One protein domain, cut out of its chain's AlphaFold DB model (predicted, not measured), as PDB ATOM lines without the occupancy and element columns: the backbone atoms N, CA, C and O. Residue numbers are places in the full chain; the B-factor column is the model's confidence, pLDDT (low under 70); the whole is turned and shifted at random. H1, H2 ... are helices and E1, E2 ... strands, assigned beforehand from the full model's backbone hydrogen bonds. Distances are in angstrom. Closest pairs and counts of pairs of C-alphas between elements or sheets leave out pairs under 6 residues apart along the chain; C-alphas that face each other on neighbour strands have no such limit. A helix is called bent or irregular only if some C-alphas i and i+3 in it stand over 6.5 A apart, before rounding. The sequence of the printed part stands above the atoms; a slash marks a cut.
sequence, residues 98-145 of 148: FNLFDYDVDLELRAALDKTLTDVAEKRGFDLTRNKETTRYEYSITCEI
ATOM      1  N   PHE A  98     -42.525  25.514 -16.070       85.62
ATOM      2  CA  PHE A  98     -41.556  25.409 -17.151       85.62
ATOM      3  C   PHE A  98     -41.740  26.570 -18.131       85.62
ATOM      4  O   PHE A  98     -42.805  27.188 -18.185       85.62
ATOM      5  N   ASN A  99     -40.678  26.873 -18.874       87.19
ATOM      6  CA  ASN A  99     -40.691  27.885 -19.922       87.19
ATOM      7  C   ASN A  99     -40.753  27.191 -21.276       87.19
ATOM      8  O   ASN A  99     -40.048  26.205 -21.486       87.19
ATOM      9  N   LEU A 100     -41.586  27.716 -22.166       87.31
ATOM     10  CA  LEU A 100     -41.619  27.310 -23.562       87.31
ATOM     11  C   LEU A 100     -40.687  28.230 -24.352       87.31
ATOM     12  O   LEU A 100     -40.838  29.455 -24.297       87.31
ATOM     13  N   PHE A 101     -39.717  27.648 -25.051       86.31
ATOM     14  CA  PHE A 101     -38.786  28.399 -25.886       86.31
ATOM     15  C   PHE A 101     -39.268  28.454 -27.335       86.31
ATOM     16  O   PHE A 101     -40.092  27.651 -27.759       86.31
ATOM     17  N   ASP A 102     -38.714  29.376 -28.124       84.75
ATOM     18  CA  ASP A 102     -39.109  29.573 -29.525       84.75
ATOM     19  C   ASP A 102     -38.940  28.304 -30.384       84.75
ATOM     20  O   ASP A 102     -39.762  28.020 -31.251       84.75
ATOM     21  N   TYR A 103     -37.928  27.478 -30.103       86.38
ATOM     22  CA  TYR A 103     -37.727  26.207 -30.807       86.38
ATOM     23  C   TYR A 103     -38.778  25.137 -30.469       86.38
ATOM     24  O   TYR A 103     -38.972  24.219 -31.261       86.38
ATOM     25  N   ASP A 104     -39.459  25.255 -29.326       87.00
ATOM     26  CA  ASP A 104     -40.558  24.365 -28.933       87.00
ATOM     27  C   ASP A 104     -41.905  24.824 -29.526       87.00
ATOM     28  O   ASP A 104     -42.898  24.100 -29.460       87.00
ATOM     29  N   VAL A 105     -41.951  26.031 -30.105       88.94
ATOM     30  CA  VAL A 105     -43.129  26.567 -30.788       88.94
ATOM     31  C   VAL A 105     -43.056  26.183 -32.262       88.94
ATOM     32  O   VAL A 105     -42.272  26.736 -33.043       88.94
ATOM     33  N   ASP A 106     -43.903  25.236 -32.654       91.12
ATOM     34  CA  ASP A 106     -44.040  24.841 -34.051       91.12
ATOM     35  C   ASP A 106     -44.595  25.987 -34.928       91.12
ATOM     36  O   ASP A 106     -44.997  27.061 -34.463       91.12
ATOM     37  N   LEU A 107     -44.546  25.802 -36.248       91.44
ATOM     38  CA  LEU A 107     -44.964  26.835 -37.199       91.44
ATOM     39  C   LEU A 107     -46.467  27.149 -37.085       91.44
ATOM     40  O   LEU A 107     -46.873  28.297 -37.266       91.44
ATOM     41  N   GLU A 108     -47.279  26.140 -36.778       93.56
ATOM     42  CA  GLU A 108     -48.735  26.253 -36.698       93.56
ATOM     43  C   GLU A 108     -49.169  27.011 -35.436       93.56
ATOM     44  O   GLU A 108     -49.954  27.958 -35.511       93.56
ATOM     45  N   LEU A 109     -48.587  26.670 -34.289       92.00
ATOM     46  CA  LEU A 109     -48.762  27.341 -33.011       92.00
ATOM     47  C   LEU A 109     -48.260  28.775 -33.080       92.00
ATOM     48  O   LEU A 109     -48.936  29.669 -32.579       92.00
ATOM     49  N   ARG A 110     -47.119  29.025 -33.736       91.06
ATOM     50  CA  ARG A 110     -46.622  30.392 -33.942       91.06
ATOM     51  C   ARG A 110     -47.621  31.224 -34.748       91.06
ATOM     52  O   ARG A 110     -47.971  32.317 -34.318       91.06
ATOM     53  N   ALA A 111     -48.159  30.683 -35.843       90.75
ATOM     54  CA  ALA A 111     -49.185  31.366 -36.632       90.75
ATOM     55  C   ALA A 111     -50.481  31.611 -35.833       90.75
ATOM     56  O   ALA A 111     -51.106  32.668 -35.955       90.75
ATOM     57  N   ALA A 112     -50.883  30.657 -34.988       92.94
ATOM     58  CA  ALA A 112     -52.026  30.816 -34.096       92.94
ATOM     59  C   ALA A 112     -51.779  31.913 -33.046       92.94
ATOM     60  O   ALA A 112     -52.635  32.780 -32.855       92.94
ATOM     61  N   LEU A 113     -50.602  31.919 -32.413       91.19
ATOM     62  CA  LEU A 113     -50.190  32.948 -31.460       91.19
ATOM     63  C   LEU A 113     -50.185  34.324 -32.123       91.19
ATOM     64  O   LEU A 113     -50.864  35.219 -31.627       91.19
ATOM     65  N   ASP A 114     -49.548  34.474 -33.281       89.38
ATOM     66  CA  ASP A 114     -49.491  35.740 -34.016       89.38
ATOM     67  C   ASP A 114     -50.889  36.273 -34.344       89.38
ATOM     68  O   ASP A 114     -51.169  37.459 -34.154       89.38
ATOM     69  N   LYS A 115     -51.809  35.399 -34.768       91.00
ATOM     70  CA  LYS A 115     -53.205  35.774 -35.019       91.00
ATOM     71  C   LYS A 115     -53.893  36.274 -33.748       91.00
ATOM     72  O   LYS A 115     -54.540  37.320 -33.773       91.00
ATOM     73  N   THR A 116     -53.763  35.539 -32.642       92.56
ATOM     74  CA  THR A 116     -54.395  35.916 -31.366       92.56
ATOM     75  C   THR A 116     -53.811  37.205 -30.789       92.56
ATOM     76  O   THR A 116     -54.559  38.062 -30.324       92.56
ATOM     77  N   LEU A 117     -52.491  37.382 -30.868       90.56
ATOM     78  CA  LEU A 117     -51.795  38.574 -30.398       90.56
ATOM     79  C   LEU A 117     -52.156  39.797 -31.240       90.56
ATOM     80  O   LEU A 117     -52.388  40.863 -30.674       90.56
ATOM     81  N   THR A 118     -52.285  39.634 -32.560       88.94
ATOM     82  CA  THR A 118     -52.721  40.709 -33.465       88.94
ATOM     83  C   THR A 118     -54.136  41.173 -33.134       88.94
ATOM     84  O   THR A 118     -54.348  42.364 -32.944       88.94
ATOM     85  N   ASP A 119     -55.083  40.249 -32.957       90.62
ATOM     86  CA  ASP A 119     -56.460  40.588 -32.566       90.62
ATOM     87  C   ASP A 119     -56.506  41.319 -31.208       90.62
ATOM     88  O   ASP A 119     -57.207  42.319 -31.036       90.62
ATOM     89  N   VAL A 120     -55.705  40.880 -30.231       92.38
ATOM     90  CA  VAL A 120     -55.594  41.565 -28.932       92.38
ATOM     91  C   VAL A 120     -54.960  42.952 -29.068       92.38
ATOM     92  O   VAL A 120     -55.386  43.884 -28.383       92.38
ATOM     93  N   ALA A 121     -53.949  43.110 -29.917       89.50
ATOM     94  CA  ALA A 121     -53.272  44.380 -30.142       89.50
ATOM     95  C   ALA A 121     -54.190  45.394 -30.845       89.50
ATOM     96  O   ALA A 121     -54.292  46.535 -30.391       89.50
ATOM     97  N   GLU A 122     -54.938  44.964 -31.860       89.56
ATOM     98  CA  GLU A 122     -55.939  45.785 -32.549       89.56
ATOM     99  C   GLU A 122     -57.045  46.236 -31.588       89.56
ATOM    100  O   GLU A 122     -57.371  47.422 -31.528       89.56
ATOM    101  N   LYS A 123     -57.548  45.332 -30.733       92.31
ATOM    102  CA  LYS A 123     -58.513  45.670 -29.668       92.31
ATOM    103  C   LYS A 123     -57.982  46.694 -28.667       92.31
ATOM    104  O   LYS A 123     -58.766  47.407 -28.045       92.31
ATOM    105  N   ARG A 124     -56.662  46.766 -28.492       92.94
ATOM    106  CA  ARG A 124     -55.986  47.748 -27.632       92.94
ATOM    107  C   ARG A 124     -55.585  49.025 -28.380       92.94
ATOM    108  O   ARG A 124     -55.031  49.924 -27.755       92.94
ATOM    109  N   GLY A 125     -55.883  49.126 -29.677       89.25
ATOM    110  CA  GLY A 125     -55.623  50.307 -30.500       89.25
ATOM    111  C   GLY A 125     -54.223  50.372 -31.113       89.25
ATOM    112  O   GLY A 125     -53.818  51.437 -31.577       89.25
ATOM    113  N   PHE A 126     -53.468  49.271 -31.124       86.56
ATOM    114  CA  PHE A 126     -52.180  49.215 -31.813       86.56
ATOM    115  C   PHE A 126     -52.397  48.929 -33.303       86.56
ATOM    116  O   PHE A 126     -52.849  47.849 -33.677       86.56
ATOM    117  N   ASP A 127     -52.055  49.895 -34.158       80.44
ATOM    118  CA  ASP A 127     -52.103  49.728 -35.613       80.44
ATOM    119  C   ASP A 127     -50.827  49.039 -36.116       80.44
ATOM    120  O   ASP A 127     -49.784  49.661 -36.328       80.44
ATOM    121  N   LEU A 128     -50.923  47.727 -36.306       77.12
ATOM    122  CA  LEU A 128     -49.835  46.884 -36.801       77.12
ATOM    123  C   LEU A 128     -49.776  46.857 -38.339       77.12
ATOM    124  O   LEU A 128     -48.901  46.215 -38.920       77.12
ATOM    125  N   THR A 129     -50.690  47.553 -39.034       72.56
ATOM    126  CA  THR A 129     -50.814  47.469 -40.497       72.56
ATOM    127  C   THR A 129     -49.692  48.170 -41.252       72.56
ATOM    128  O   THR A 129     -49.329  47.736 -42.344       72.56
ATOM    129  N   ARG A 130     -49.099  49.204 -40.654       71.12
ATOM    130  CA  ARG A 130     -48.032  50.005 -41.271       71.12
ATOM    131  C   ARG A 130     -46.706  49.253 -41.391       71.12
ATOM    132  O   ARG A 130     -45.888  49.598 -42.235       71.12
ATOM    133  N   ASN A 131     -46.513  48.221 -40.567       72.56
ATOM    134  CA  ASN A 131     -45.211  47.598 -40.331       72.56
ATOM    135  C   ASN A 131     -45.276  46.060 -40.403       72.56
ATOM    136  O   ASN A 131     -44.456  45.389 -39.776       72.56
ATOM    137  N   LYS A 132     -46.261  45.470 -41.097       71.50
ATOM    138  CA  LYS A 132     -46.533  44.017 -41.020       71.50
ATOM    139  C   LYS A 132     -45.313  43.141 -41.320       71.50
ATOM    140  O   LYS A 132     -45.143  42.110 -40.687       71.50
ATOM    141  N   GLU A 133     -44.452  43.561 -42.244       71.44
ATOM    142  CA  GLU A 133     -43.269  42.792 -42.657       71.44
ATOM    143  C   GLU A 133     -42.089  42.901 -41.677       71.44
ATOM    144  O   GLU A 133     -41.219  42.032 -41.650       71.44
ATOM    145  N   THR A 134     -42.051  43.951 -40.854       74.75
ATOM    146  CA  THR A 134     -40.977  44.194 -39.874       74.75
ATOM    147  C   THR A 134     -41.399  43.896 -38.443       74.75
ATOM    148  O   THR A 134     -40.563  43.884 -37.539       74.75
ATOM    149  N   THR A 135     -42.684  43.632 -38.220       76.75
ATOM    150  CA  THR A 135     -43.219  43.356 -36.893       76.75
ATOM    151  C   THR A 135     -43.035  41.884 -36.567       76.75
ATOM    152  O   THR A 135     -43.544  41.008 -37.261       76.75
ATOM    153  N   ARG A 136     -42.306  41.614 -35.485       79.50
ATOM    154  CA  ARG A 136     -42.204  40.287 -34.881       79.50
ATOM    155  C   ARG A 136     -42.685  40.375 -33.446       79.50
ATOM    156  O   ARG A 136     -42.345  41.325 -32.744       79.50
ATOM    157  N   TYR A 137     -43.466  39.389 -33.028       83.00
ATOM    158  CA  TYR A 137     -43.848  39.256 -31.634       83.00
ATOM    159  C   TYR A 137     -42.738  38.549 -30.871       83.00
ATOM    160  O   TYR A 137     -42.285  37.477 -31.264       83.00
ATOM    161  N   GLU A 138     -42.320  39.155 -29.768       83.56
ATOM    162  CA  GLU A 138     -41.462  38.518 -28.781       83.56
ATOM    163  C   GLU A 138     -42.316  38.213 -27.555       83.56
ATOM    164  O   GLU A 138     -43.002  39.087 -27.019       83.56
ATOM    165  N   TYR A 139     -42.321  36.952 -27.136       83.56
ATOM    166  CA  TYR A 139     -43.100  36.500 -25.995       83.56
ATOM    167  C   TYR A 139     -42.316  35.480 -25.175       83.56
ATOM    168  O   TYR A 139     -41.556  34.671 -25.697       83.56
ATOM    169  N   SER A 140     -42.540  35.516 -23.863       84.81
ATOM    170  CA  SER A 140     -42.061  34.505 -22.927       84.81
ATOM    171  C   SER A 140     -43.274  33.794 -22.346       84.81
ATOM    172  O   SER A 140     -44.110  34.416 -21.687       84.81
ATOM    173  N   ILE A 141     -43.405  32.502 -22.643       87.44
ATOM    174  CA  ILE A 141     -44.524  31.686 -22.174       87.44
ATOM    175  C   ILE A 141     -44.040  30.876 -20.972       87.44
ATOM    176  O   ILE A 141     -43.263  29.930 -21.107       87.44
ATOM    177  N   THR A 142     -44.517  31.254 -19.788       88.50
ATOM    178  CA  THR A 142     -44.322  30.490 -18.553       88.50
ATOM    179  C   THR A 142     -45.586  29.699 -18.247       88.50
ATOM    180  O   THR A 142     -46.654  30.269 -18.022       88.50
ATOM    181  N   CYS A 143     -45.456  28.377 -18.197       85.12
ATOM    182  CA  CYS A 143     -46.544  27.459 -17.892       85.12
ATOM    183  C   CYS A 143     -46.457  27.003 -16.432       85.12
ATOM    184  O   CYS A 143     -45.366  26.731 -15.935       85.12
ATOM    185  N   GLU A 144     -47.600  26.879 -15.750       88.56
ATOM    186  CA  GLU A 144     -47.691  26.330 -14.392       88.56
ATOM    187  C   GLU A 144     -48.553  25.062 -14.395       88.56
ATOM    188  O   GLU A 144     -49.717  25.100 -14.797       88.56
ATOM    189  N   ILE A 145     -47.989  23.940 -13.944       84.81
ATOM    190  CA  ILE A 145     -48.708  22.666 -13.852       84.81
ATOM    191  C   ILE A 145     -49.418  22.621 -12.500       84.81
ATOM    192  O   ILE A 145     -48.784  22.509 -11.449       84.81
TER     193      ILE A 145
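What this domain is: This is residues 98 to 145 of the 148 residues of an uncharacterized protein of Marinovum sp (UniProt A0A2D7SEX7). The printed part is a loose, elongated loop of chain: one long helix, H1, makes one side, residues 124 to 140 fold back to make the other, and the small two-stranded sheet of E1 and E2 joins the two at one end. Away from that sheet, residues 119 to 125, of which 119 to 123 belong to H1, and residues 130 to 135 stick out. The printed part has 48 residues with one named helix and two named strands, in the order E1, H1, E2 along the chain; the sheet's order is E1 - E2, antiparallel, and the class is mixed, helices and strands. The whole is loose, with a radius of gyration of the C-alphas of 12.2 A, and spans 36 by 20 by 15 A.

How they stand to each other: The sheet holds E1, residues 98 to 100, and E2, residues 141 to 144, as antiparallel neighbours, with 150 degrees between their N-to-C directions. The C-alphas of Asn 99 and Thr 142 face each other at 4.7 A, and those of Leu 100 and Ile 141 at 5.4 A. Across the pair, N 143 and O 98 are within hydrogen-bond range at 2.9 A, and so are N 100 and O 141 at 3.0 A. A short link of 6 residues joins E1 to H1, residues 107 to 123. A long link of 17 residues, 124 to 140, joins H1 to E2. In H1 every O i to N i+4 pair is within hydrogen-bond range, and the helix is neither bent nor irregular.

Where its parts are: E1 runs from Phe 98, with its C-alpha at (-41.556, 25.409, -17.151), to Leu 100. E2 runs from Ile 141 to Glu 144, whose C-alpha is at (-47.691, 26.330, -14.392), and is 10.0 A long from first to last C-alpha. H1 runs from Leu 107, with its C-alpha at (-44.964, 26.835, -37.199), to Lys 123, with its C-alpha at (-58.513, 45.670, -29.668), and is 24.4 A long from first to last C-alpha.

The domain as a whole: The two C-alphas farthest apart in the domain are those of Arg 130 and Ile 145, at 38.7 A, while the first and last printed C-alphas, of Phe 98 and Ile 145, are 8.3 A apart. The C-alphas of residues 124 to 140 lie 5 to 17 A from the mean of the C-alphas. The printed part has no cut. The mean pLDDT of the printed part is 85.8, and no printed residue is under 70.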